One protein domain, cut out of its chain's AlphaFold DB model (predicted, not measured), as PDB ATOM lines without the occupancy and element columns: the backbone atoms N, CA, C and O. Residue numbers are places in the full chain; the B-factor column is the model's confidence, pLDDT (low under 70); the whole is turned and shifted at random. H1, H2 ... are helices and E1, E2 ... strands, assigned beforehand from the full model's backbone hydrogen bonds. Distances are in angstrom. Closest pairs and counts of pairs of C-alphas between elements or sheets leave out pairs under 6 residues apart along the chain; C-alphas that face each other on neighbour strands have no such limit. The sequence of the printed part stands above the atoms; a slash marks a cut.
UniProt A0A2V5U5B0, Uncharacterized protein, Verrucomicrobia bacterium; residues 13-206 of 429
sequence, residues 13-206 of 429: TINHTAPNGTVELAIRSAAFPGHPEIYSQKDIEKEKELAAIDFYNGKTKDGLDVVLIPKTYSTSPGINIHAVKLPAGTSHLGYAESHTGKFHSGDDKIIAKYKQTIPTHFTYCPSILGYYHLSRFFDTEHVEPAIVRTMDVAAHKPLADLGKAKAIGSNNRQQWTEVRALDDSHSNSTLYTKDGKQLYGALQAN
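Overview. This is residues 13 to 206 of the 429 residues of an uncharacterized protein of Verrucomicrobia bacterium (UniProt A0A2V5U5B0). One long, strongly twisted sheet of seven strands is curled like part of a barrel, with helices over both of its faces. H1 packs on one face of the curl, reaching E1, E2, E6, E7 and E5, while H3 covers E6 and E7 from the other side; near the edge strand E3 are H2 and the helical hairpin of H4 and H5, which packs on that strand through H4. The printed part has 194 residues with seven named strands and five named helices, in the order E1, E2, H1, E3, E4, H2, E5, H3, E6, H4, H5, E7. The sheet's order is E1, E2, E6, E7, E5, E4, E3, with antiparallel neighbours throughout, and the class is mixed, helices and strands. The whole is compact, with a radius of gyration of the C-alphas of 16.3 A, and its rounded outline spans 46 by 39 by 33 A.

Along the chain. The sheet begins at E1, residues 13 to 17, with C-alpha 13 at (31.462, 14.420, -14.093), followed across it by E2, residues 23 to 28, and E6, residues 146 to 152, 19.0 A long. Next come E7, residues 198 to 205, and E5, residues 109 to 116, each 21.0 A long. E4, residues 79 to 84, and E3, residues 65 to 70, complete the sheet. H1 holds residues 41 to 51 and is 15.3 A long; H2 holds residues 92 to 98. H3, residues 125 to 137, measures 19.0 A. H4, residues 153 to 166, measures 19.7 A and begins with C-alpha 153 at (45.192, 1.234, -17.508). H5, residues 170 to 185, is the longest helix at 22.8 A. E7 ends with C-alpha 205 at (24.044, 1.900, -23.443).

Arrangement. E6 and E7 are antiparallel inner strands at 145 degrees, with N 149 and O 201 at 2.9 A. E7 and E5 stand at 138 degrees, with N 113 and O 204 at 2.8 A. Toward one edge, N 27 of E2 and O 148 of E6 are 2.8 A apart, and in the hairpin of E1 and E2 N 16 and O 24 are 2.8 A apart. Toward the other, N 81 of E4 and O 112 of E5 are 2.9 A apart, and in the hairpin of E3 and E4 N 67 and O 82 are 2.9 A apart. These N and O pairs are within hydrogen-bond range. There are three layers, helices on both faces of a sheet: H1 and H4 on one face, H2 and H3 on the other. H1 is on the sheet, its Ala 51 and Ala 26 of E2 being the closest C-alphas, 5.0 A. H3 lies over E6 and E7 at a height over the sheet of 9.6 A. E5, H3 and E6 form a split strand-helix-strand unit, two strands running the same way with E7 between them, and its crossover is right-handed. H2 and H4 both lie over E3, at heights of 8.1 A and 7.8 A; they are close but not clearly touching, the closest C-alphas being those of Glu 97 and Leu 162, 7.1 A. H4 and H5 touch as a helical hairpin, at a shallow tilt of 22 degrees, opposite ways, closest at the C-alphas of Lys 164 and Arg 173, 4.9 A. H5 only grazes the sheet, with its residues 176 to 183. H1 and H3 are apart. In H1, H2, H3 and H5 every O i to N i+4 pair is within hydrogen-bond range; in H4 8 of 10 are.

Size, cuts and confidence. The two C-alphas farthest apart are those of Gly 34 and Gly 89, 51.0 A. The printed part has no cut. The long links are E2 to H1, H1 to E3 and H5 to E7. The mean pLDDT of the printed part is 92.1, and residues 101 to 106, between H2 and E5, are under 70.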
ATOM      1  N   THR A  13      30.397  15.420 -14.230       92.62
ATOM      2  CA  THR A  13      31.462  14.420 -14.093       92.62
ATOM      3  C   THR A  13      31.260  13.635 -12.806       92.62
ATOM      4  O   THR A  13      31.228  14.216 -11.719       92.62
ATOM      5  N   ILE A  14      31.140  12.313 -12.933       95.00
ATOM      6  CA  ILE A  14      31.106  11.371 -11.814       95.00
ATOM      7  C   ILE A  14      32.465  10.683 -11.718       95.00
ATOM      8  O   ILE A  14      33.011  10.219 -12.721       95.00
ATOM      9  N   ASN A  15      32.997  10.616 -10.500       94.94
ATOM     10  CA  ASN A  15      34.288  10.010 -10.209       94.94
ATOM     11  C   ASN A  15      34.106   8.598  -9.649       94.94
ATOM     12  O   ASN A  15      33.380   8.409  -8.672       94.94
ATOM     13  N   HIS A  16      34.834   7.637 -10.209       95.38
ATOM     14  CA  HIS A  16      34.936   6.260  -9.725       95.38
ATOM     15  C   HIS A  16      36.376   5.983  -9.316       95.38
ATOM     16  O   HIS A  16      37.302   6.409  -9.997       95.38
ATOM     17  N   THR A  17      36.598   5.301  -8.195       94.75
ATOM     18  CA  THR A  17      37.962   5.019  -7.717       94.75
ATOM     19  C   THR A  17      38.335   3.580  -8.044       94.75
ATOM     20  O   THR A  17      37.723   2.646  -7.526       94.75
ATOM     21  N   ALA A  18      39.351   3.404  -8.886       94.19
ATOM     22  CA  ALA A  18      39.923   2.100  -9.178       94.19
ATOM     23  C   ALA A  18      40.628   1.509  -7.939       94.19
ATOM     24  O   ALA A  18      41.032   2.256  -7.043       94.19
ATOM     25  N   PRO A  19      40.847   0.180  -7.867       91.94
ATOM     26  CA  PRO A  19      41.451  -0.464  -6.696       91.94
ATOM     27  C   PRO A  19      42.846   0.059  -6.319       91.94
ATOM     28  O   PRO A  19      43.250  -0.029  -5.162       91.94
ATOM     29  N   ASN A  20      43.587   0.608  -7.285       93.06
ATOM     30  CA  ASN A  20      44.906   1.214  -7.084       93.06
ATOM     31  C   ASN A  20      44.851   2.704  -6.676       93.06
ATOM     32  O   ASN A  20      45.900   3.324  -6.510       93.06
ATOM     33  N   GLY A  21      43.653   3.279  -6.528       93.69
ATOM     34  CA  GLY A  21      43.433   4.681  -6.177       93.69
ATOM     35  C   GLY A  21      43.360   5.650  -7.363       93.69
ATOM     36  O   GLY A  21      43.171   6.844  -7.132       93.69
ATOM     37  N   THR A  22      43.492   5.188  -8.613       94.69
ATOM     38  CA  THR A  22      43.255   6.034  -9.796       94.69
ATOM     39  C   THR A  22      41.796   6.487  -9.823       94.69
ATOM     40  O   THR A  22      40.884   5.674  -9.672       94.69
ATOM     41  N   VAL A  23      41.567   7.788 -10.019       94.75
ATOM     42  CA  VAL A  23      40.218   8.360 -10.112       94.75
ATOM     43  C   VAL A  23      39.795   8.416 -11.571       94.75
ATOM     44  O   VAL A  23      40.256   9.253 -12.342       94.75
ATOM     45  N   GLU A  24      38.892   7.525 -11.942       94.88
ATOM     46  CA  GLU A  24      38.281   7.494 -13.254       94.88
ATOM     47  C   GLU A  24      37.106   8.454 -13.364       94.88
ATOM     48  O   GLU A  24      36.280   8.568 -12.465       94.88
ATOM     49  N   LEU A  25      36.981   9.069 -14.529       95.06
ATOM     50  CA  LEU A  25      35.924  10.002 -14.882       95.06
ATOM     51  C   LEU A  25      34.858   9.308 -15.734       95.06
ATOM     52  O   LEU A  25      35.184   8.546 -16.654       95.06
ATOM     53  N   ALA A  26      33.593   9.578 -15.435       97.19
ATOM     54  CA  ALA A  26      32.451   9.345 -16.307       97.19
ATOM     55  C   ALA A  26      31.782  10.699 -16.571       97.19
ATOM     56  O   ALA A  26      31.297  11.345 -15.642       97.19
ATOM     57  N   ILE A  27      31.827  11.155 -17.820       96.31
ATOM     58  CA  ILE A  27      31.558  12.546 -18.185       96.31
ATOM     59  C   ILE A  27      30.366  12.576 -19.129       96.31
ATOM     60  O   ILE A  27      30.426  12.081 -20.257       96.31
ATOM     61  N   ARG A  28      29.277  13.180 -18.656       96.44
ATOM     62  CA  ARG A  28      28.111  13.487 -19.479       96.44
ATOM     63  C   ARG A  28      28.384  14.791 -20.209       96.44
ATOM     64  O   ARG A  28      28.579  15.815 -19.555       96.44
ATOM     65  N   SER A  29      28.401  14.745 -21.534       94.56
ATOM     66  CA  SER A  29      28.582  15.916 -22.391       94.56
ATOM     67  C   SER A  29      27.572  17.011 -22.057       94.56
ATOM     68  O   SER A  29      26.420  16.726 -21.724       94.56
ATOM     69  N   ALA A  30      27.974  18.272 -22.190       95.06
ATOM     70  CA  ALA A  30      26.994  19.346 -22.269       95.06
ATOM     71  C   ALA A  30      26.073  19.160 -23.483       95.06
ATOM     72  O   ALA A  30      26.491  18.630 -24.514       95.06
ATOM     73  N   ALA A  31      24.833  19.639 -23.382       96.19
ATOM     74  CA  ALA A  31      23.931  19.691 -24.524       96.19
ATOM     75  C   ALA A  31      24.552  20.443 -25.714       96.19
ATOM     76  O   ALA A  31      25.334  21.382 -25.532       96.19
ATOM     77  N   PHE A  32      24.171  20.042 -26.930       97.38
ATOM     78  CA  PHE A  32      24.601  20.704 -28.158       97.38
ATOM     79  C   PHE A  32      24.317  22.221 -28.088       97.38
ATOM     80  O   PHE A  32      23.203  22.619 -27.722       97.38
ATOM     81  N   PRO A  33      25.278  23.099 -28.441       97.31
ATOM     82  CA  PRO A  33      25.121  24.538 -28.265       97.31
ATOM     83  C   PRO A  33      23.903  25.109 -29.000       97.31
ATOM     84  O   PRO A  33      23.800  25.062 -30.227       97.31
ATOM     85  N   GLY A  34      22.991  25.701 -28.227       95.12
ATOM     86  CA  GLY A  34      21.752  26.290 -28.735       95.12
ATOM     87  C   GLY A  34      20.638  25.289 -29.039       95.12
ATOM     88  O   GLY A  34      19.655  25.721 -29.630       95.12
ATOM     89  N   HIS A  35      20.802  24.019 -28.649       96.62
ATOM     90  CA  HIS A  35      19.812  22.951 -28.808       96.62
ATOM     91  C   HIS A  35      19.740  22.014 -27.585       96.62
ATOM     92  O   HIS A  35      20.018  20.822 -27.707       96.62
ATOM     93  N   PRO A  36      19.444  22.504 -26.368       95.56
ATOM     94  CA  PRO A  36      19.210  21.618 -25.225       95.56
ATOM     95  C   PRO A  36      17.947  20.756 -25.365       95.56
ATOM     96  O   PRO A  36      17.887  19.681 -24.779       95.56
ATOM     97  N   GLU A  37      16.962  21.203 -26.144       95.56
ATOM     98  CA  GLU A  37      15.662  20.552 -26.325       95.56
ATOM     99  C   GLU A  37      15.719  19.227 -27.095       95.56
ATOM    100  O   GLU A  37      14.806  18.422 -26.974       95.56
ATOM    101  N   ILE A  38      16.790  18.965 -27.851       96.06
ATOM    102  CA  ILE A  38      16.916  17.730 -28.649       96.06
ATOM    103  C   ILE A  38      17.191  16.483 -27.795       96.06
ATOM    104  O   ILE A  38      17.205  15.372 -28.322       96.06
ATOM    105  N   TYR A  39      17.468  16.655 -26.499       96.50
ATOM    106  CA  TYR A  39      17.722  15.561 -25.565       96.50
ATOM    107  C   TYR A  39      16.484  15.311 -24.715       96.50
ATOM    108  O   TYR A  39      16.067  16.162 -23.929       96.50
ATOM    109  N   SER A  40      15.922  14.111 -24.837       95.12
ATOM    110  CA  SER A  40      14.764  13.718 -24.041       95.12
ATOM    111  C   SER A  40      15.142  13.507 -22.570       95.12
ATOM    112  O   SER A  40      16.294  13.240 -22.212       95.12
ATOM    113  N   GLN A  41      14.143  13.516 -21.687       95.75
ATOM    114  CA  GLN A  41      14.351  13.144 -20.286       95.75
ATOM    115  C   GLN A  41      14.893  11.708 -20.144       95.75
ATOM    116  O   GLN A  41      15.738  11.440 -19.288       95.75
ATOM    117  N   LYS A  42      14.463  10.795 -21.026       94.19
ATOM    118  CA  LYS A  42      14.944   9.407 -21.078       94.19
ATOM    119  C   LYS A  42      16.435   9.336 -21.423       94.19
ATOM    120  O   LYS A  42      17.144   8.510 -20.850       94.19
ATOM    121  N   ASP A  43      16.912  10.198 -22.318       96.44
ATOM    122  CA  ASP A  43      18.336  10.295 -22.657       96.44
ATOM    123  C   ASP A  43      19.157  10.726 -21.447       96.44
ATOM    124  O   ASP A  43      20.104  10.041 -21.061       96.44
ATOM    125  N   ILE A  44      18.731  11.804 -20.784       96.44
ATOM    126  CA  ILE A  44      19.383  12.341 -19.584       96.44
ATOM    127  C   ILE A  44      19.459  11.279 -18.480       96.44
ATOM    128  O   ILE A  44      20.488  11.126 -17.819       96.44
ATOM    129  N   GLU A  45      18.376  10.537 -18.258       96.94
ATOM    130  CA  GLU A  45      18.346   9.446 -17.282       96.94
ATOM    131  C   GLU A  45      19.287   8.309 -17.667       96.94
ATOM    132  O   GLU A  45      20.016   7.808 -16.810       96.94
ATOM    133  N   LYS A  46      19.333   7.934 -18.948       97.25
ATOM    134  CA  LYS A  46      20.234   6.885 -19.423       97.25
ATOM    135  C   LYS A  46      21.701   7.290 -19.296       97.25
ATOM    136  O   LYS A  46      22.506   6.485 -18.843       97.25
ATOM    137  N   GLU A  47      22.053   8.527 -19.629       98.06
ATOM    138  CA  GLU A  47      23.404   9.060 -19.432       98.06
ATOM    139  C   GLU A  47      23.822   9.043 -17.957       98.06
ATOM    140  O   GLU A  47      24.954   8.677 -17.643       98.06
ATOM    141  N   LYS A  48      22.915   9.403 -17.040       97.38
ATOM    142  CA  LYS A  48      23.160   9.312 -15.591       97.38
ATOM    143  C   LYS A  48      23.349   7.873 -15.138       97.38
ATOM    144  O   LYS A  48      24.236   7.602 -14.334       97.38
ATOM    145  N   GLU A  49      22.544   6.948 -15.659       96.62
ATOM    146  CA  GLU A  49      22.717   5.521 -15.390       96.62
ATOM    147  C   GLU A  49      24.083   5.026 -15.860       96.62
ATOM    148  O   GLU A  49      24.750   4.342 -15.092       96.62
ATOM    149  N   LEU A  50      24.527   5.413 -17.061       98.00
ATOM    150  CA  LEU A  50      25.865   5.090 -17.566       98.00
ATOM    151  C   LEU A  50      26.961   5.698 -16.688       98.00
ATOM    152  O   LEU A  50      27.924   5.011 -16.346       98.00
ATOM    153  N   ALA A  51      26.811   6.963 -16.293       97.44
ATOM    154  CA  ALA A  51      27.798   7.660 -15.478       97.44
ATOM    155  C   ALA A  51      27.914   7.078 -14.062       97.44
ATOM    156  O   ALA A  51      28.980   7.153 -13.458       97.44
ATOM    157  N   ALA A  52      26.850   6.457 -13.546       96.75
ATOM    158  CA  ALA A  52      26.831   5.800 -12.243       96.75
ATOM    159  C   ALA A  52      27.456   4.389 -12.236       96.75
ATOM    160  O   ALA A  52      27.619   3.815 -11.160       96.75
ATOM    161  N   ILE A  53      27.805   3.815 -13.395       97.56
ATOM    162  CA  ILE A  53      28.415   2.479 -13.467       97.56
ATOM    163  C   ILE A  53      29.844   2.522 -12.907       97.56
ATOM    164  O   ILE A  53      30.780   2.950 -13.586       97.56
ATOM    165  N   ASP A  54      30.013   1.995 -11.695       96.38
ATOM    166  CA  ASP A  54      31.319   1.657 -11.125       96.38
ATOM    167  C   ASP A  54      31.797   0.310 -11.700       96.38
ATOM    168  O   ASP A  54      31.135  -0.721 -11.563       96.38
ATOM    169  N   PHE A  55      32.951   0.324 -12.367       96.75
ATOM    170  CA  PHE A  55      33.550  -0.840 -13.025       96.75
ATOM    171  C   PHE A  55      34.133  -1.885 -12.065       96.75
ATOM    172  O   PHE A  55      34.398  -3.013 -12.485       96.75
ATOM    173  N   TYR A  56      34.337  -1.530 -10.798       92.69
ATOM    174  CA  TYR A  56      35.098  -2.337  -9.848       92.69
ATOM    175  C   TYR A  56      34.241  -2.885  -8.728       92.69
ATOM    176  O   TYR A  56      34.326  -4.073  -8.430       92.69
ATOM    177  N   ASN A  57      33.420  -2.030  -8.122       87.62
ATOM    178  CA  ASN A  57      32.586  -2.386  -6.974       87.62
ATOM    179  C   ASN A  57      31.104  -2.059  -7.214       87.62
ATOM    180  O   ASN A  57      30.306  -2.033  -6.275       87.62
ATOM    181  N   GLY A  58      30.736  -1.794  -8.471       90.19
ATOM    182  CA  GLY A  58      29.392  -1.389  -8.841       90.19
ATOM    183  C   GLY A  58      28.360  -2.486  -8.648       90.19
ATOM    184  O   GLY A  58      28.582  -3.658  -8.962       90.19
ATOM    185  N   LYS A  59      27.182  -2.064  -8.189       93.06
ATOM    186  CA  LYS A  59      25.962  -2.863  -8.219       93.06
ATOM    187  C   LYS A  59      24.881  -2.129  -8.993       93.06
ATOM    188  O   LYS A  59      24.779  -0.904  -8.923       93.06
ATOM    189  N   THR A  60      24.059  -2.871  -9.722       91.06
ATOM    190  CA  THR A  60      22.854  -2.314 -10.337       91.06
ATOM    191  C   THR A  60      21.812  -1.975  -9.270       91.06
ATOM    192  O   THR A  60      21.909  -2.404  -8.118       91.06
ATOM    193  N   LYS A  61      20.760  -1.247  -9.668       86.31
ATOM    194  CA  LYS A  61      19.594  -0.959  -8.809       86.31
ATOM    195  C   LYS A  61      18.941  -2.234  -8.250       86.31
ATOM    196  O   LYS A  61      18.416  -2.208  -7.144       86.31
ATOM    197  N   ASP A  62      19.043  -3.342  -8.984       87.12
ATOM    198  CA  ASP A  62      18.506  -4.654  -8.600       87.12
ATOM    199  C   ASP A  62      19.501  -5.492  -7.768       87.12
ATOM    200  O   ASP A  62      19.261  -6.667  -7.494       87.12
ATOM    201  N   GLY A  63      20.643  -4.914  -7.377       90.06
ATOM    202  CA  GLY A  63      21.663  -5.566  -6.552       90.06
ATOM    203  C   GLY A  63      22.595  -6.530  -7.297       90.06
ATOM    204  O   GLY A  63      23.375  -7.224  -6.641       90.06
ATOM    205  N   LEU A  64      22.540  -6.573  -8.635       93.25
ATOM    206  CA  LEU A  64      23.441  -7.384  -9.466       93.25
ATOM    207  C   LEU A  64      24.831  -6.753  -9.534       93.25
ATOM    208  O   LEU A  64      24.947  -5.532  -9.588       93.25
ATOM    209  N   ASP A  65      25.873  -7.574  -9.569       95.19
ATOM    210  CA  ASP A  65      27.257  -7.127  -9.697       95.19
ATOM    211  C   ASP A  65      27.559  -6.651 -11.121       95.19
ATOM    212  O   ASP A  65      27.082  -7.230 -12.102       95.19
ATOM    213  N   VAL A  66      28.368  -5.598 -11.222       95.94
ATOM    214  CA  VAL A  66      28.916  -5.109 -12.488       95.94
ATOM    215  C   VAL A  66      30.225  -5.837 -12.782       95.94
ATOM    216  O   VAL A  66      31.196  -5.713 -12.038       95.94
ATOM    217  N   VAL A  67      30.268  -6.581 -13.889       95.69
ATOM    218  CA  VAL A  67      31.454  -7.331 -14.320       95.69
ATOM    219  C   VAL A  67      31.857  -6.931 -15.735       95.69
ATOM    220  O   VAL A  67      31.033  -6.855 -16.648       95.69
ATOM    221  N   LEU A  68      33.153  -6.685 -15.921       96.38
ATOM    222  CA  LEU A  68      33.745  -6.342 -17.209       96.38
ATOM    223  C   LEU A  68      34.179  -7.600 -17.956       96.38
ATOM    224  O   LEU A  68      34.953  -8.399 -17.432       96.38
ATOM    225  N   ILE A  69      33.715  -7.760 -19.194       95.19
ATOM    226  CA  ILE A  69      34.020  -8.934 -20.016       95.19
ATOM    227  C   ILE A  69      34.541  -8.476 -21.382       95.19
ATOM    228  O   ILE A  69      33.833  -7.761 -22.097       95.19
ATOM    229  N   PRO A  70      35.766  -8.866 -21.784       95.06
ATOM    230  CA  PRO A  70      36.291  -8.497 -23.090       95.06
ATOM    231  C   PRO A  70      35.477  -9.164 -24.205       95.06
ATOM    232  O   PRO A  70      35.176 -10.358 -24.164       95.06
ATOM    233  N   LYS A  71      35.147  -8.399 -25.246       92.06
ATOM    234  CA  LYS A  71      34.527  -8.917 -26.466       92.06
ATOM    235  C   LYS A  71      35.536  -9.752 -27.252       92.06
ATOM    236  O   LYS A  71      36.527  -9.232 -27.761       92.06
ATOM    237  N   THR A  72      35.248 -11.041 -27.394       89.69
ATOM    238  CA  THR A  72      36.133 -12.029 -28.043       89.69
ATOM    239  C   THR A  72      35.586 -12.574 -29.364       89.69
ATOM    240  O   THR A  72      36.275 -13.294 -30.081       89.69
ATOM    241  N   TYR A  73      34.342 -12.236 -29.697       84.69
ATOM    242  CA  TYR A  73      33.587 -12.768 -30.838       84.69
ATOM    243  C   TYR A  73      33.270 -11.709 -31.909       84.69
ATOM    244  O   TYR A  73      32.574 -12.009 -32.874       84.69
ATOM    245  N   SER A  74      33.727 -10.467 -31.726       80.44
ATOM    246  CA  SER A  74      33.546  -9.362 -32.679       80.44
ATOM    247  C   SER A  74      34.810  -9.155 -33.519       80.44
ATOM    248  O   SER A  74      35.851  -9.743 -33.234       80.44
ATOM    249  N   THR A  75      34.730  -8.324 -34.557       78.31
ATOM    250  CA  THR A  75      35.877  -7.910 -35.372       78.31
ATOM    251  C   THR A  75      36.794  -6.953 -34.612       78.31
ATOM    252  O   THR A  75      38.009  -7.113 -34.721       78.31
ATOM    253  N   SER A  76      36.243  -6.055 -33.786       86.44
ATOM    254  CA  SER A  76      36.998  -5.102 -32.965       86.44
ATOM    255  C   SER A  76      36.948  -5.411 -31.460       86.44
ATOM    256  O   SER A  76      35.977  -6.002 -30.965       86.44
ATOM    257  N   PRO A  77      38.010  -5.076 -30.706       90.19
ATOM    258  CA  PRO A  77      38.040  -5.226 -29.267       90.19
ATOM    259  C   PRO A  77      37.180  -4.152 -28.595       90.19
ATOM    260  O   PRO A  77      36.813  -3.123 -29.156       90.19
ATOM    261  N   GLY A  78      36.822  -4.443 -27.358       94.06
ATOM    262  CA  GLY A  78      35.970  -3.615 -26.526       94.06
ATOM    263  C   GLY A  78      35.528  -4.422 -25.321       94.06
ATOM    264  O   GLY A  78      35.688  -5.643 -25.281       94.06
ATOM    265  N   ILE A  79      34.955  -3.753 -24.337       96.12
ATOM    266  CA  ILE A  79      34.538  -4.380 -23.088       96.12
ATOM    267  C   ILE A  79      33.017  -4.319 -23.025       96.12
ATOM    268  O   ILE A  79      32.412  -3.259 -23.186       96.12
ATOM    269  N   ASN A  80      32.376  -5.466 -22.839       95.62
ATOM    270  CA  ASN A  80      30.982  -5.506 -22.427       95.62
ATOM    271  C   ASN A  80      30.918  -5.311 -20.916       95.62
ATOM    272  O   ASN A  80      31.694  -5.905 -20.168       95.62
ATOM    273  N   ILE A  81      29.954  -4.513 -20.481       96.69
ATOM    274  CA  ILE A  81      29.645  -4.320 -19.075       96.69
ATOM    275  C   ILE A  81      28.419  -5.179 -18.808       96.69
ATOM    276  O   ILE A  81      27.349  -4.932 -19.372       96.69
ATOM    277  N   HIS A  82      28.595  -6.201 -17.983       95.00
ATOM    278  CA  HIS A  82      27.557  -7.153 -17.641       95.00
ATOM    279  C   HIS A  82      27.003  -6.853 -16.248       95.00
ATOM    280  O   HIS A  82      27.759  -6.560 -15.326       95.00
ATOM    281  N   ALA A  83      25.686  -6.948 -16.104       94.12
ATOM    282  CA  ALA A  83      25.009  -7.080 -14.824       94.12
ATOM    283  C   ALA A  83      24.758  -8.567 -14.576       94.12
ATOM    284  O   ALA A  83      24.068  -9.209 -15.374       94.12
ATOM    285  N   VAL A  84      25.330  -9.108 -13.501       93.00
ATOM    286  CA  VAL A  84      25.304 -10.549 -13.216       93.00
ATOM    287  C   VAL A  84      25.023 -10.828 -11.748       93.00
ATOM    288  O   VAL A  84      25.333 -10.035 -10.862       93.00
ATOM    289  N   LYS A  85      24.482 -12.011 -11.466       92.06
ATOM    290  CA  LYS A  85      24.506 -12.568 -10.114       92.06
ATOM    291  C   LYS A  85      25.840 -13.282  -9.913       92.06
ATOM    292  O   LYS A  85      25.986 -14.435 -10.320       92.06
ATOM    293  N   LEU A  86      26.815 -12.597  -9.320       90.38
ATOM    294  CA  LEU A  86      28.158 -13.148  -9.165       90.38
ATOM    295  C   LEU A  86      28.140 -14.358  -8.208       90.38
ATOM    296  O   LEU A  86      27.641 -14.239  -7.083       90.38
ATOM    297  N   PRO A  87      28.663 -15.533  -8.609       89.94
ATOM    298  CA  PRO A  87      28.714 -16.685  -7.718       89.94
ATOM    299  C   PRO A  87      29.614 -16.421  -6.505       89.94
ATOM    300  O   PRO A  87      30.682 -15.816  -6.619       89.94
ATOM    301  N   ALA A  88      29.203 -16.914  -5.334       89.75
ATOM    302  CA  ALA A  88      29.942 -16.713  -4.090       89.75
ATOM    303  C   ALA A  88      31.403 -17.184  -4.213       89.75
ATOM    304  O   ALA A  88      31.672 -18.284  -4.692       89.75
ATOM    305  N   GLY A  89      32.346 -16.343  -3.776       88.94
ATOM    306  CA  GLY A  89      33.785 -16.623  -3.842       88.94
ATOM    307  C   GLY A  89      34.430 -16.424  -5.221       88.94
ATOM    308  O   GLY A  89      35.637 -16.618  -5.346       88.94
ATOM    309  N   THR A  90      33.669 -16.021  -6.243       91.81
ATOM    310  CA  THR A  90      34.202 -15.729  -7.584       91.81
ATOM    311  C   THR A  90      34.630 -14.267  -7.666       91.81
ATOM    312  O   THR A  90      33.884 -13.384  -7.256       91.81
ATOM    313  N   SER A  91      35.828 -13.994  -8.187       92.50
ATOM    314  CA  SER A  91      36.264 -12.624  -8.482       92.50
ATOM    315  C   SER A  91      35.673 -12.138  -9.809       92.50
ATOM    316  O   SER A  91      35.328 -12.948 -10.670       92.50
ATOM    317  N   HIS A  92      35.602 -10.820 -10.026       93.19
ATOM    318  CA  HIS A  92      35.112 -10.268 -11.300       93.19
ATOM    319  C   HIS A  92      35.934 -10.779 -12.494       93.19
ATOM    320  O   HIS A  92      35.370 -11.203 -13.501       93.19
ATOM    321  N   LEU A  93      37.266 -10.816 -12.357       92.38
ATOM    322  CA  LEU A  93      38.147 -11.347 -13.399       92.38
ATOM    323  C   LEU A  93      37.960 -12.859 -13.593       92.38
ATOM    324  O   LEU A  93      37.878 -13.310 -14.730       92.38
ATOM    325  N   GLY A  94      37.806 -13.631 -12.511       93.31
ATOM    326  CA  GLY A  94      37.537 -15.070 -12.595       93.31
ATOM    327  C   GLY A  94      36.218 -15.385 -13.309       93.31
ATOM    328  O   GLY A  94      36.146 -16.333 -14.089       93.31
ATOM    329  N   TYR A  95      35.190 -14.549 -13.122       93.31
ATOM    330  CA  TYR A  95      33.943 -14.652 -13.888       93.31
ATOM    331  C   TYR A  95      34.160 -14.348 -15.379       93.31
ATOM    332  O   TYR A  95      33.683 -15.079 -16.246       93.31
ATOM    333  N   ALA A  96      34.920 -13.298 -15.712       92.81
ATOM    334  CA  ALA A  96      35.260 -12.987 -17.103       92.81
ATOM    335  C   ALA A  96      36.070 -14.121 -17.774       92.81
ATOM    336  O   ALA A  96      35.870 -14.444 -18.954       92.81
ATOM    337  N   GLU A  97      36.963 -14.773 -17.025       92.44
ATOM    338  CA  GLU A  97      37.734 -15.937 -17.469       92.44
ATOM    339  C   GLU A  97      36.843 -17.144 -17.785       92.44
ATOM    340  O   GLU A  97      37.042 -17.777 -18.828       92.44
ATOM    341  N   SER A  98      35.818 -17.420 -16.975       89.00
ATOM    342  CA  SER A  98      34.868 -18.511 -17.238       89.00
ATOM    343  C   SER A  98      33.857 -18.197 -18.347       89.00
ATOM    344  O   SER A  98      33.261 -19.114 -18.910       89.00
ATOM    345  N   HIS A  99      33.673 -16.923 -18.705       86.94
ATOM    346  CA  HIS A  99      32.653 -16.493 -19.664       86.94
ATOM    347  C   HIS A  99      32.991 -16.896 -21.112       86.94
ATOM    348  O   HIS A  99      33.921 -16.368 -21.725       86.94
ATOM    349  N   THR A 100      32.256 -17.838 -21.701       73.12
ATOM    350  CA  THR A 100      32.509 -18.336 -23.065       73.12
ATOM    351  C   THR A 100      31.511 -17.757 -24.068       73.12
ATOM    352  O   THR A 100      30.365 -18.190 -24.123       73.12
ATOM    353  N   GLY A 101      31.948 -16.817 -24.909       68.69
ATOM    354  CA  GLY A 101      31.127 -16.262 -25.994       68.69
ATOM    355  C   GLY A 101      30.333 -15.013 -25.603       68.69
ATOM    356  O   GLY A 101      30.782 -14.226 -24.777       68.69
ATOM    357  N   LYS A 102      29.187 -14.794 -26.267       67.25
ATOM    358  CA  LYS A 102      28.354 -13.583 -26.116       67.25
ATOM    359  C   LYS A 102      27.437 -13.612 -24.886       67.25
ATOM    360  O   LYS A 102      27.061 -12.550 -24.405       67.25
ATOM    361  N   PHE A 103      27.078 -14.805 -24.412       62.88
ATOM    362  CA  PHE A 103      26.209 -15.022 -23.255       62.88
ATOM    363  C   PHE A 103      26.702 -16.239 -22.464       62.88
ATOM    364  O   PHE A 103      27.128 -17.223 -23.070       62.88
ATOM    365  N   HIS A 104      26.607 -16.190 -21.133       57.44
ATOM    366  CA  HIS A 104      27.030 -17.279 -20.238       57.44
ATOM    367  C   HIS A 104      25.872 -17.890 -19.431       57.44
ATOM    368  O   HIS A 104      25.914 -19.078 -19.127       57.44
ATOM    369  N   SER A 105      24.808 -17.124 -19.136       63.00
ATOM    370  CA  SER A 105      23.570 -17.609 -18.498       63.00
ATOM    371  C   SER A 105      22.382 -16.661 -18.757       63.00
ATOM    372  O   SER A 105      22.566 -15.597 -19.342       63.00
ATOM    373  N   GLY A 106      21.161 -17.032 -18.344       63.66
ATOM    374  CA  GLY A 106      19.951 -16.207 -18.530       63.66
ATOM    375  C   GLY A 106      19.874 -14.948 -17.648       63.66
ATOM    376  O   GLY A 106      19.213 -13.982 -18.028       63.66
ATOM    377  N   ASP A 107      20.584 -14.935 -16.516       74.62
ATOM    378  CA  ASP A 107      20.647 -13.792 -15.587       74.62
ATOM    379  C   ASP A 107      21.798 -12.827 -15.914       74.62
ATOM    380  O   ASP A 107      22.003 -11.828 -15.227       74.62
ATOM    381  N   ASP A 108      22.554 -13.127 -16.965       87.31
ATOM    382  CA  ASP A 108      23.701 -12.363 -17.416       87.31
ATOM    383  C   ASP A 108      23.285 -11.392 -18.533       87.31
ATOM    384  O   ASP A 108      22.914 -11.805 -19.638       87.31
ATOM    385  N   LYS A 109      23.311 -10.086 -18.239       89.25
ATOM    386  CA  LYS A 109      22.809  -9.045 -19.147       89.25
ATOM    387  C   LYS A 109      23.878  -8.012 -19.456       89.25
ATOM    388  O   LYS A 109      24.380  -7.347 -18.557       89.25
ATOM    389  N   ILE A 110      24.146  -7.789 -20.741       92.12
ATOM    390  CA  ILE A 110      24.972  -6.662 -21.189       92.12
ATOM    391  C   ILE A 110      24.162  -5.374 -21.008       92.12
ATOM    392  O   ILE A 110      23.150  -5.181 -21.685       92.12
ATOM    393  N   ILE A 111      24.615  -4.496 -20.113       94.50
ATOM    394  CA  ILE A 111      23.964  -3.212 -19.813       94.50
ATOM    395  C   ILE A 111      24.610  -2.043 -20.560       94.50
ATOM    396  O   ILE A 111      23.937  -1.071 -20.895       94.50
ATOM    397  N   ALA A 112      25.900  -2.154 -20.876       96.88
ATOM    398  CA  ALA A 112      26.637  -1.147 -21.623       96.88
ATOM    399  C   ALA A 112      27.822  -1.771 -22.370       96.88
ATOM    400  O   ALA A 112      28.200  -2.926 -22.145       96.88
ATOM    401  N   LYS A 113      28.418  -0.993 -23.270       96.31
ATOM    402  CA  LYS A 113      29.622  -1.339 -24.025       96.31
ATOM    403  C   LYS A 113      30.619  -0.200 -23.905       96.31
ATOM    404  O   LYS A 113      30.283   0.935 -24.222       96.31
ATOM    405  N   TYR A 114      31.833  -0.524 -23.491       97.38
ATOM    406  CA  TYR A 114      32.967   0.383 -23.508       97.38
ATOM    407  C   TYR A 114      33.825   0.097 -24.742       97.38
ATOM    408  O   TYR A 114      34.211  -1.055 -24.978       97.38
ATOM    409  N   LYS A 115      34.101   1.130 -25.537       94.88
ATOM    410  CA  LYS A 115      35.022   1.059 -26.677       94.88
ATOM    411  C   LYS A 115      36.016   2.217 -26.638       94.88
ATOM    412  O   LYS A 115      35.633   3.382 -26.575       94.88
ATOM    413  N   GLN A 116      37.286   1.866 -26.722       93.19
ATOM    414  CA  GLN A 116      38.438   2.748 -26.851       93.19
ATOM    415  C   GLN A 116      38.827   2.930 -28.319       93.19
ATOM    416  O   GLN A 116      38.513   2.078 -29.144       93.19
ATOM    417  N   THR A 117      39.561   3.992 -28.647       91.94
ATOM    418  CA  THR A 117      40.138   4.141 -29.992       91.94
ATOM    419  C   THR A 117      41.306   3.170 -30.213       91.94
ATOM    420  O   THR A 117      42.095   2.903 -29.307       91.94
ATOM    421  N   ILE A 118      41.444   2.677 -31.445       88.69
ATOM    422  CA  ILE A 118      42.549   1.834 -31.908       88.69
ATOM    423  C   ILE A 118      43.134   2.484 -33.170       88.69
ATOM    424  O   ILE A 118      42.534   2.376 -34.235       88.69
ATOM    425  N   PRO A 119      44.294   3.162 -33.093       80.88
ATOM    426  CA  PRO A 119      44.798   4.029 -34.169       80.88
ATOM    427  C   PRO A 119      45.010   3.346 -35.524       80.88
ATOM    428  O   PRO A 119      45.029   3.997 -36.562       80.88
ATOM    429  N   THR A 120      45.226   2.038 -35.504       79.81
ATOM    430  CA  THR A 120      45.555   1.192 -36.653       79.81
ATOM    431  C   THR A 120      44.335   0.487 -37.253       79.81
ATOM    432  O   THR A 120      44.489  -0.201 -38.261       79.81
ATOM    433  N   HIS A 121      43.140   0.636 -36.664       82.31
ATOM    434  CA  HIS A 121      41.945  -0.144 -37.016       82.31
ATOM    435  C   HIS A 121      40.651   0.687 -37.012       82.31
ATOM    436  O   HIS A 121      40.631   1.862 -36.664       82.31
ATOM    437  N   PHE A 122      39.545   0.042 -37.394       83.06
ATOM    438  CA  PHE A 122      38.196   0.605 -37.552       83.06
ATOM    439  C   PHE A 122      37.456   0.903 -36.228       83.06
ATOM    440  O   PHE A 122      36.239   0.742 -36.155       83.06
ATOM    441  N   THR A 123      38.156   1.297 -35.161       89.56
ATOM    442  CA  THR A 123      37.517   1.600 -33.871       89.56
ATOM    443  C   THR A 123      37.971   2.951 -33.343       89.56
ATOM    444  O   THR A 123      39.132   3.143 -32.989       89.56
ATOM    445  N   TYR A 124      37.021   3.875 -33.252       94.06
ATOM    446  CA  TYR A 124      37.218   5.268 -32.896       94.06
ATOM    447  C   TYR A 124      36.127   5.732 -31.931       94.06
ATOM    448  O   TYR A 124      34.963   5.905 -32.299       94.06
ATOM    449  N   CYS A 125      36.516   5.935 -30.672       94.62
ATOM    450  CA  CYS A 125      35.634   6.384 -29.595       94.62
ATOM    451  C   CYS A 125      34.883   7.689 -29.937       94.62
ATOM    452  O   CYS A 125      33.655   7.696 -29.796       94.62
ATOM    453  N   PRO A 126      35.542   8.751 -30.454       95.81
ATOM    454  CA  PRO A 126      34.849   9.990 -30.807       95.81
ATOM    455  C   PRO A 126      33.711   9.774 -31.807       95.81
ATOM    456  O   PRO A 126      32.674  10.427 -31.712       95.81
ATOM    457  N   SER A 127      33.836   8.804 -32.721       97.25
ATOM    458  CA  SER A 127      32.760   8.494 -33.662       97.25
ATOM    459  C   SER A 127      31.483   8.036 -32.949       97.25
ATOM    460  O   SER A 127      30.411   8.573 -33.223       97.25
ATOM    461  N   ILE A 128      31.592   7.139 -31.963       97.56
ATOM    462  CA  ILE A 128      30.447   6.631 -31.183       97.56
ATOM    463  C   ILE A 128      29.698   7.785 -30.503       97.56
ATOM    464  O   ILE A 128      28.469   7.852 -30.575       97.56
ATOM    465  N   LEU A 129      30.443   8.705 -29.884       98.06
ATOM    466  CA  LEU A 129      29.898   9.897 -29.229       98.06
ATOM    467  C   LEU A 129      29.220  10.817 -30.252       98.06
ATOM    468  O   LEU A 129      28.069  11.212 -30.074       98.06
ATOM    469  N   GLY A 130      29.893  11.095 -31.372       98.19
ATOM    470  CA  GLY A 130      29.353  11.905 -32.463       98.19
ATOM    471  C   GLY A 130      28.036  11.366 -33.018       98.19
ATOM    472  O   GLY A 130      27.095  12.136 -33.206       98.19
ATOM    473  N   TYR A 131      27.929  10.051 -33.213       98.56
ATOM    474  CA  TYR A 131      26.700   9.401 -33.675       98.56
ATOM    475  C   TYR A 131      25.530   9.565 -32.711       98.56
ATOM    476  O   TYR A 131      24.413   9.823 -33.161       98.56
ATOM    477  N   TYR A 132      25.770   9.435 -31.402       98.50
ATOM    478  CA  TYR A 132      24.726   9.650 -30.403       98.50
ATOM    479  C   TYR A 132      24.161  11.072 -30.514       98.50
ATOM    480  O   TYR A 132      22.963  11.240 -30.751       98.50
ATOM    481  N   HIS A 133      25.017  12.093 -30.453       98.38
ATOM    482  CA  HIS A 133      24.550  13.479 -30.502       98.38
ATOM    483  C   HIS A 133      23.958  13.863 -31.868       98.38
ATOM    484  O   HIS A 133      22.964  14.585 -31.906       98.38
ATOM    485  N   LEU A 134      24.490  13.339 -32.980       98.56
ATOM    486  CA  LEU A 134      23.926  13.565 -34.315       98.56
ATOM    487  C   LEU A 134      22.534  12.933 -34.466       98.56
ATOM    488  O   LEU A 134      21.652  13.548 -35.062       98.56
ATOM    489  N   SER A 135      22.311  11.745 -33.889       98.25
ATOM    490  CA  SER A 135      20.994  11.089 -33.920       98.25
ATOM    491  C   SER A 135      19.917  11.918 -33.220       98.25
ATOM    492  O   SER A 135      18.787  11.991 -33.695       98.25
ATOM    493  N   ARG A 136      20.275  12.589 -32.115       98.19
ATOM    494  CA  ARG A 136      19.385  13.506 -31.394       98.19
ATOM    495  C   ARG A 136      19.168  14.790 -32.177       98.19
ATOM    496  O   ARG A 136      18.029  15.213 -32.350       98.19
ATOM    497  N   PHE A 137      20.234  15.339 -32.763       98.44
ATOM    498  CA  PHE A 137      20.126  16.516 -33.621       98.44
ATOM    499  C   PHE A 137      19.146  16.290 -34.778       98.44
ATOM    500  O   PHE A 137      18.348  17.174 -35.067       98.44
ATOM    501  N   PHE A 138      19.137  15.105 -35.396       98.12
ATOM    502  CA  PHE A 138      18.236  14.764 -36.505       98.12
ATOM    503  C   PHE A 138      16.909  14.104 -36.119       98.12
ATOM    504  O   PHE A 138      16.116  13.837 -37.014       98.12
ATOM    505  N   ASP A 139      16.623  13.893 -34.832       95.06
ATOM    506  CA  ASP A 139      15.378  13.242 -34.381       95.06
ATOM    507  C   ASP A 139      15.220  11.788 -34.843       95.06
ATOM    508  O   ASP A 139      14.113  11.288 -35.037       95.06
ATOM    509  N   THR A 140      16.329  11.098 -35.093       92.81
ATOM    510  CA  THR A 140      16.270   9.739 -35.644       92.81
ATOM    511  C   THR A 140      16.148   8.695 -34.545       92.81
ATOM    512  O   THR A 140      15.589   7.627 -34.765       92.81
ATOM    513  N   GLU A 141      16.685   8.998 -33.357       86.00
ATOM    514  CA  GLU A 141      16.778   8.096 -32.200       86.00
ATOM    515  C   GLU A 141      17.457   6.742 -32.480       86.00
ATOM    516  O   GLU A 141      17.464   5.862 -31.622       86.00
ATOM    517  N   HIS A 142      18.089   6.557 -33.643       91.38
ATOM    518  CA  HIS A 142      18.650   5.261 -34.045       91.38
ATOM    519  C   HIS A 142      19.880   4.841 -33.233       91.38
ATOM    520  O   HIS A 142      20.349   3.712 -33.374       91.38
ATOM    521  N   VAL A 143      20.447   5.733 -32.419       96.62
ATOM    522  CA  VAL A 143      21.678   5.494 -31.658       96.62
ATOM    523  C   VAL A 143      21.399   5.616 -30.163       96.62
ATOM    524  O   VAL A 143      20.836   6.610 -29.699       96.62
ATOM    525  N   GLU A 144      21.827   4.608 -29.407       96.44
ATOM    526  CA  GLU A 144      21.715   4.588 -27.948       96.44
ATOM    527  C   GLU A 144      22.622   5.638 -27.281       96.44
ATOM    528  O   GLU A 144      23.723   5.890 -27.796       96.44
ATOM    529  N   PRO A 145      22.213   6.193 -26.119       97.81
ATOM    530  CA  PRO A 145      23.008   7.155 -25.367       97.81
ATOM    531  C   PRO A 145      24.429   6.681 -25.085       97.81
ATOM    532  O   PRO A 145      24.661   5.521 -24.725       97.81
ATOM    533  N   ALA A 146      25.377   7.600 -25.240       98.25
ATOM    534  CA  ALA A 146      26.794   7.367 -25.014       98.25
ATOM    535  C   ALA A 146      27.413   8.535 -24.245       98.25
ATOM    536  O   ALA A 146      27.057   9.690 -24.466       98.25
ATOM    537  N   ILE A 147      28.357   8.223 -23.362       98.31
ATOM    538  CA  ILE A 147      29.110   9.204 -22.575       98.31
ATOM    539  C   ILE A 147      30.609   8.954 -22.712       98.31
ATOM    540  O   ILE A 147      31.035   7.834 -23.024       98.31
ATOM    541  N   VAL A 148      31.421   9.970 -22.423       97.56
ATOM    542  CA  VAL A 148      32.860   9.760 -22.266       97.56
ATOM    543  C   VAL A 148      33.101   9.014 -20.956       97.56
ATOM    544  O   VAL A 148      32.578   9.374 -19.898       97.56
ATOM    545  N   ARG A 149      33.926   7.974 -21.010       97.38
ATOM    546  CA  ARG A 149      34.353   7.207 -19.844       97.38
ATOM    547  C   ARG A 149      35.853   6.987 -19.917       97.38
ATOM    548  O   ARG A 149      36.387   6.684 -20.977       97.38
ATOM    549  N   THR A 150      36.524   7.116 -18.783       96.31
ATOM    550  CA  THR A 150      37.918   6.687 -18.646       96.31
ATOM    551  C   THR A 150      38.004   5.372 -17.882       96.31
ATOM    552  O   THR A 150      37.139   5.087 -17.053       96.31
ATOM    553  N   MET A 151      39.043   4.589 -18.164       96.69
ATOM    554  CA  MET A 151      39.366   3.350 -17.462       96.69
ATOM    555  C   MET A 151      40.833   3.351 -17.021       96.69
ATOM    556  O   MET A 151      41.700   3.715 -17.809       96.69
ATOM    557  N   ASP A 152      41.128   2.939 -15.794       96.62
ATOM    558  CA  ASP A 152      42.480   2.743 -15.281       96.62
ATOM    559  C   ASP A 152      43.218   1.697 -16.124       96.62
ATOM    560  O   ASP A 152      42.743   0.580 -16.352       96.62
ATOM    561  N   VAL A 153      44.408   2.064 -16.591       96.12
ATOM    562  CA  VAL A 153      45.192   1.234 -17.508       96.12
ATOM    563  C   VAL A 153      45.661  -0.053 -16.824       96.12
ATOM    564  O   VAL A 153      45.686  -1.109 -17.457       96.12
ATOM    565  N   ALA A 154      45.992  -0.021 -15.528       95.69
ATOM    566  CA  ALA A 154      46.418  -1.226 -14.814       95.69
ATOM    567  C   ALA A 154      45.270  -2.240 -14.672       95.69
ATOM    568  O   ALA A 154      45.510  -3.444 -14.776       95.69
ATOM    569  N   ALA A 155      44.037  -1.764 -14.499       95.50
ATOM    570  CA  ALA A 155      42.842  -2.598 -14.516       95.50
ATOM    571  C   ALA A 155      42.440  -3.074 -15.923       95.50
ATOM    572  O   ALA A 155      41.925  -4.186 -16.068       95.50
ATOM    573  N   HIS A 156      42.698  -2.277 -16.964       96.81
ATOM    574  CA  HIS A 156      42.422  -2.655 -18.352       96.81
ATOM    575  C   HIS A 156      43.327  -3.801 -18.844       96.81
ATOM    576  O   HIS A 156      42.851  -4.727 -19.503       96.81
ATOM    577  N   LYS A 157      44.617  -3.799 -18.477       96.44
ATOM    578  CA  LYS A 157      45.614  -4.804 -18.907       96.44
ATOM    579  C   LYS A 157      45.172  -6.268 -18.779       96.44
ATOM    580  O   LYS A 157      45.224  -6.966 -19.792       96.44
ATOM    581  N   PRO A 158      44.710  -6.766 -17.612       96.38
ATOM    582  CA  PRO A 158      44.264  -8.155 -17.496       96.38
ATOM    583  C   PRO A 158      43.048  -8.472 -18.381       96.38
ATOM    584  O   PRO A 158      42.939  -9.590 -18.884       96.38
ATOM    585  N   LEU A 159      42.159  -7.504 -18.640       96.44
ATOM    586  CA  LEU A 159      41.038  -7.679 -19.571       96.44
ATOM    587  C   LEU A 159      41.525  -7.759 -21.022       96.44
ATOM    588  O   LEU A 159      41.029  -8.588 -21.785       96.44
ATOM    589  N   ALA A 160      42.511  -6.944 -21.398       95.88
ATOM    590  CA  ALA A 160      43.127  -6.992 -22.719       95.88
ATOM    591  C   ALA A 160      43.919  -8.290 -22.948       95.88
ATOM    592  O   ALA A 160      43.804  -8.896 -24.016       95.88
ATOM    593  N   ASP A 161      44.650  -8.773 -21.939       97.00
ATOM    594  CA  ASP A 161      45.334 -10.072 -21.974       97.00
ATOM    595  C   ASP A 161      44.328 -11.224 -22.126       97.00
ATOM    596  O   ASP A 161      44.517 -12.121 -22.958       97.00
ATOM    597  N   LEU A 162      43.207 -11.164 -21.403       95.81
ATOM    598  CA  LEU A 162      42.117 -12.126 -21.529       95.81
ATOM    599  C   LEU A 162      41.448 -12.071 -22.912       95.81
ATOM    600  O   LEU A 162      41.212 -13.113 -23.530       95.81
ATOM    601  N   GLY A 163      41.175 -10.867 -23.424       94.50
ATOM    602  CA  GLY A 163      40.636 -10.637 -24.764       94.50
ATOM    603  C   GLY A 163      41.545 -11.223 -25.841       94.50
ATOM    604  O   GLY A 163      41.092 -12.001 -26.684       94.50
ATOM    605  N   LYS A 164      42.853 -10.967 -25.745       94.75
ATOM    606  CA  LYS A 164      43.881 -11.565 -26.604       94.75
ATOM    607  C   LYS A 164      43.895 -13.088 -26.512       94.75
ATOM    608  O   LYS A 164      44.005 -13.745 -27.545       94.75
ATOM    609  N   ALA A 165      43.805 -13.673 -25.323       94.50
ATOM    610  CA  ALA A 165      43.830 -15.127 -25.164       94.50
ATOM    611  C   ALA A 165      42.586 -15.793 -25.779       94.50
ATOM    612  O   ALA A 165      42.698 -16.800 -26.485       94.50
ATOM    613  N   LYS A 166      41.405 -15.200 -25.572       92.44
ATOM    614  CA  LYS A 166      40.106 -15.817 -25.891       92.44
ATOM    615  C   LYS A 166      39.479 -15.377 -27.215       92.44
ATOM    616  O   LYS A 166      38.474 -15.966 -27.604       92.44
ATOM    617  N   ALA A 167      40.036 -14.380 -27.905       92.31
ATOM    618  CA  ALA A 167      39.561 -13.939 -29.217       92.31
ATOM    619  C   ALA A 167      39.374 -15.124 -30.182       92.31
ATOM    620  O   ALA A 167      40.259 -15.969 -30.303       92.31
ATOM    621  N   ILE A 168      38.240 -15.198 -30.877       88.31
ATOM    622  CA  ILE A 168      37.930 -16.300 -31.803       88.31
ATOM    623  C   ILE A 168      38.605 -16.064 -33.164       88.31
ATOM    624  O   ILE A 168      39.168 -16.988 -33.749       88.31
ATOM    625  N   GLY A 169      38.594 -14.821 -33.657       86.19
ATOM    626  CA  GLY A 169      39.177 -14.436 -34.946       86.19
ATOM    627  C   GLY A 169      40.602 -13.883 -34.838       86.19
ATOM    628  O   GLY A 169      40.943 -13.204 -33.868       86.19
ATOM    629  N   SER A 170      41.427 -14.121 -35.864       88.81
ATOM    630  CA  SER A 170      42.804 -13.604 -35.943       88.81
ATOM    631  C   SER A 170      42.863 -12.076 -35.906       88.81
ATOM    632  O   SER A 170      43.676 -11.529 -35.168       88.81
ATOM    633  N   ASN A 171      41.960 -11.396 -36.623       89.44
ATOM    634  CA  ASN A 171      41.871  -9.935 -36.626       89.44
ATOM    635  C   ASN A 171      41.592  -9.378 -35.220       89.44
ATOM    636  O   ASN A 171      42.339  -8.545 -34.722       89.44
ATOM    637  N   ASN A 172      40.581  -9.907 -34.526       90.25
ATOM    638  CA  ASN A 172      40.259  -9.479 -33.162       90.25
ATOM    639  C   ASN A 172      41.430  -9.720 -32.195       90.25
ATOM    640  O   ASN A 172      41.775  -8.848 -31.398       90.25
ATOM    641  N   ARG A 173      42.093 -10.879 -32.305       93.25
ATOM    642  CA  ARG A 173      43.274 -11.212 -31.496       93.25
ATOM    643  C   ARG A 173      44.430 -10.238 -31.729       93.25
ATOM    644  O   ARG A 173      45.104  -9.848 -30.772       93.25
ATOM    645  N   GLN A 174      44.667  -9.866 -32.984       92.56
ATOM    646  CA  GLN A 174      45.681  -8.886 -33.349       92.56
ATOM    647  C   GLN A 174      45.360  -7.527 -32.721       92.56
ATOM    648  O   GLN A 174      46.213  -6.965 -32.043       92.56
ATOM    649  N   GLN A 175      44.122  -7.052 -32.843       92.75
ATOM    650  CA  GLN A 175      43.716  -5.767 -32.270       92.75
ATOM    651  C   GLN A 175      43.819  -5.742 -30.738       92.75
ATOM    652  O   GLN A 175      44.341  -4.781 -30.181       92.75
ATOM    653  N   TRP A 176      43.423  -6.814 -30.039       94.50
ATOM    654  CA  TRP A 176      43.670  -6.933 -28.595       94.50
ATOM    655  C   TRP A 176      45.162  -6.899 -28.249       94.50
ATOM    656  O   TRP A 176      45.550  -6.289 -27.257       94.50
ATOM    657  N   THR A 177      46.008  -7.530 -29.070       93.94
ATOM    658  CA  THR A 177      47.469  -7.500 -28.887       93.94
ATOM    659  C   THR A 177      48.023  -6.085 -29.044       93.94
ATOM    660  O   THR A 177      48.880  -5.680 -28.262       93.94
ATOM    661  N   GLU A 178      47.527  -5.331 -30.021       92.31
ATOM    662  CA  GLU A 178      47.936  -3.947 -30.266       92.31
ATOM    663  C   GLU A 178      47.492  -3.012 -29.137       92.31
ATOM    664  O   GLU A 178      48.321  -2.276 -28.605       92.31
ATOM    665  N   VAL A 179      46.227  -3.084 -28.705       91.94
ATOM    666  CA  VAL A 179      45.737  -2.290 -27.564       91.94
ATOM    667  C   VAL A 179      46.539  -2.613 -26.304       91.94
ATOM    668  O   VAL A 179      47.004  -1.700 -25.628       91.94
ATOM    669  N   ARG A 180      46.794  -3.897 -26.025       94.62
ATOM    670  CA  ARG A 180      47.604  -4.298 -24.870       94.62
ATOM    671  C   ARG A 180      49.023  -3.724 -24.927       94.62
ATOM    672  O   ARG A 180      49.562  -3.364 -23.885       94.62
ATOM    673  N   ALA A 181      49.635  -3.644 -26.109       92.69
ATOM    674  CA  ALA A 181      50.950  -3.027 -26.277       92.69
ATOM    675  C   ALA A 181      50.904  -1.503 -26.063       92.69
ATOM    676  O   ALA A 181      51.820  -0.941 -25.460       92.69
ATOM    677  N   LEU A 182      49.825  -0.845 -26.499       91.38
ATOM    678  CA  LEU A 182      49.592   0.576 -26.232       91.38
ATOM    679  C   LEU A 182      49.424   0.847 -24.728       91.38
ATOM    680  O   LEU A 182      49.933   1.860 -24.257       91.38
ATOM    681  N   ASP A 183      48.791  -0.061 -23.977       93.38
ATOM    682  CA  ASP A 183      48.671   0.049 -22.513       93.38
ATOM    683  C   ASP A 183      50.040  -0.025 -21.806       93.38
ATOM    684  O   ASP A 183      50.179   0.383 -20.655       93.38
ATOM    685  N   ASP A 184      51.072  -0.606 -22.429       91.81
ATOM    686  CA  ASP A 184      52.428  -0.614 -21.864       91.81
ATOM    687  C   ASP A 184      53.207   0.648 -22.226       91.81
ATOM    688  O   ASP A 184      53.915   1.195 -21.376       91.81
ATOM    689  N   SER A 185      53.089   1.115 -23.470       87.69
ATOM    690  CA  SER A 185      53.854   2.269 -23.944       87.69
ATOM    691  C   SER A 185      53.261   3.609 -23.510       87.69
ATOM    692  O   SER A 185      54.009   4.581 -23.409       87.69
ATOM    693  N   HIS A 186      51.940   3.680 -23.308       85.69
ATOM    694  CA  HIS A 186      51.166   4.914 -23.106       85.69
ATOM    695  C   HIS A 186      51.481   5.994 -24.160       85.69
ATOM    696  O   HIS A 186      51.379   7.193 -23.916       85.69
ATOM    697  N   SER A 187      51.916   5.576 -25.353       76.19
ATOM    698  CA  SER A 187      52.599   6.452 -26.313       76.19
ATOM    699  C   SER A 187      51.660   7.291 -27.181       76.19
ATOM    700  O   SER A 187      52.117   7.929 -28.127       76.19
ATOM    701  N   ASN A 188      50.353   7.261 -26.913       81.12
ATOM    702  CA  ASN A 188      49.354   7.967 -27.704       81.12
ATOM    703  C   ASN A 188      48.512   8.902 -26.826       81.12
ATOM    704  O   ASN A 188      47.595   8.467 -26.133       81.12
ATOM    705  N   SER A 189      48.789  10.200 -26.923       76.69
ATOM    706  CA  SER A 189      48.110  11.252 -26.161       76.69
ATOM    707  C   SER A 189      46.632  11.443 -26.518       76.69
ATOM    708  O   SER A 189      45.931  12.135 -25.799       76.69
ATOM    709  N   THR A 190      46.148  10.849 -27.615       77.88
ATOM    710  CA  THR A 190      44.713  10.858 -27.971       77.88
ATOM    711  C   THR A 190      43.943   9.683 -27.362       77.88
ATOM    712  O   THR A 190      42.715   9.678 -27.372       77.88
ATOM    713  N   LEU A 191      44.656   8.680 -26.837       86.44
ATOM    714  CA  LEU A 191      44.072   7.502 -26.191       86.44
ATOM    715  C   LEU A 191      44.132   7.585 -24.678       86.44
ATOM    716  O   LEU A 191      43.204   7.141 -24.012       86.44
ATOM    717  N   TYR A 192      45.228   8.112 -24.145       91.12
ATOM    718  CA  TYR A 192      45.493   8.110 -22.717       91.12
ATOM    719  C   TYR A 192      45.405   9.516 -22.142       91.12
ATOM    720  O   TYR A 192      45.703  10.500 -22.820       91.12
ATOM    721  N   THR A 193      45.052   9.602 -20.863       88.88
ATOM    722  CA  THR A 193      45.241  10.824 -20.084       88.88
ATOM    723  C   THR A 193      46.710  11.231 -20.096       88.88
ATOM    724  O   THR A 193      47.613  10.417 -20.287       88.88
ATOM    725  N   LYS A 194      46.969  12.515 -19.852       86.19
ATOM    726  CA  LYS A 194      48.320  13.087 -19.886       86.19
ATOM    727  C   LYS A 194      49.318  12.396 -18.949       86.19
ATOM    728  O   LYS A 194      50.512  12.372 -19.233       86.19
ATOM    729  N   ASP A 195      48.841  11.860 -17.828       87.69
ATOM    730  CA  ASP A 195      49.652  11.099 -16.876       87.69
ATOM    731  C   ASP A 195      49.799   9.610 -17.239       87.69
ATOM    732  O   ASP A 195      50.483   8.872 -16.529       87.69
ATOM    733  N   GLY A 196      49.170   9.173 -18.332       90.62
ATOM    734  CA  GLY A 196      49.179   7.807 -18.841       90.62
ATOM    735  C   GLY A 196      48.380   6.817 -17.998       90.62
ATOM    736  O   GLY A 196      48.356   5.638 -18.327       90.62
ATOM    737  N   LYS A 197      47.734   7.237 -16.907       92.44
ATOM    738  CA  LYS A 197      47.104   6.287 -15.976       92.44
ATOM    739  C   LYS A 197      45.765   5.767 -16.457       92.44
ATOM    740  O   LYS A 197      45.332   4.710 -16.002       92.44
ATOM    741  N   GLN A 198      45.100   6.508 -17.333       94.31
ATOM    742  CA  GLN A 198      43.749   6.203 -17.761       94.31
ATOM    743  C   GLN A 198      43.647   6.199 -19.284       94.31
ATOM    744  O   GLN A 198      44.263   7.013 -19.966       94.31
ATOM    745  N   LEU A 199      42.836   5.285 -19.799       94.75
ATOM    746  CA  LEU A 199      42.446   5.147 -21.193       94.75
ATOM    747  C   LEU A 199      41.093   5.835 -21.399       94.75
ATOM    748  O   LEU A 199      40.168   5.593 -20.625       94.75
ATOM    749  N   TYR A 200      40.959   6.656 -22.436       94.25
ATOM    750  CA  TYR A 200      39.683   7.219 -22.877       94.25
ATOM    751  C   TYR A 200      38.880   6.207 -23.702       94.25
ATOM    752  O   TYR A 200      39.415   5.466 -24.533       94.25
ATOM    753  N   GLY A 201      37.560   6.243 -23.543       95.50
ATOM    754  CA  GLY A 201      36.622   5.476 -24.347       95.50
ATOM    755  C   GLY A 201      35.204   6.032 -24.282       95.50
ATOM    756  O   GLY A 201      34.892   6.943 -23.514       95.50
ATOM    757  N   ALA A 202      34.337   5.470 -25.116       97.25
ATOM    758  CA  ALA A 202      32.912   5.743 -25.102       97.25
ATOM    759  C   ALA A 202      32.223   4.606 -24.355       97.25
ATOM    760  O   ALA A 202      32.400   3.434 -24.705       97.25
ATOM    761  N   LEU A 203      31.433   4.950 -23.342       98.44
ATOM    762  CA  LEU A 203      30.526   4.020 -22.685       98.44
ATOM    763  C   LEU A 203      29.126   4.248 -23.251       98.44
ATOM    764  O   LEU A 203      28.516   5.284 -23.004       98.44
ATOM    765  N   GLN A 204      28.637   3.286 -24.027       98.06
ATOM    766  CA  GLN A 204      27.340   3.351 -24.693       98.06
ATOM    767  C   GLN A 204      26.363   2.360 -24.066       98.06
ATOM    768  O   GLN A 204      26.724   1.207 -23.803       98.06
ATOM    769  N   ALA A 205      25.117   2.787 -23.868       96.81
ATOM    770  CA  ALA A 205      24.044   1.900 -23.443       96.81
ATOM    771  C   ALA A 205      23.862   0.754 -24.444       96.81
ATOM    772  O   ALA A 205      23.948   0.929 -25.661       96.81
ATOM    773  N   ASN A 206      23.637  -0.453 -23.930       92.62
ATOM    774  CA  ASN A 206      23.304  -1.572 -24.795       92.62
ATOM    775  C   ASN A 206      21.786  -1.581 -25.055       92.62
ATOM    776  O   ASN A 206      21.027  -1.654 -24.086       92.62
TER     777      ASN A 206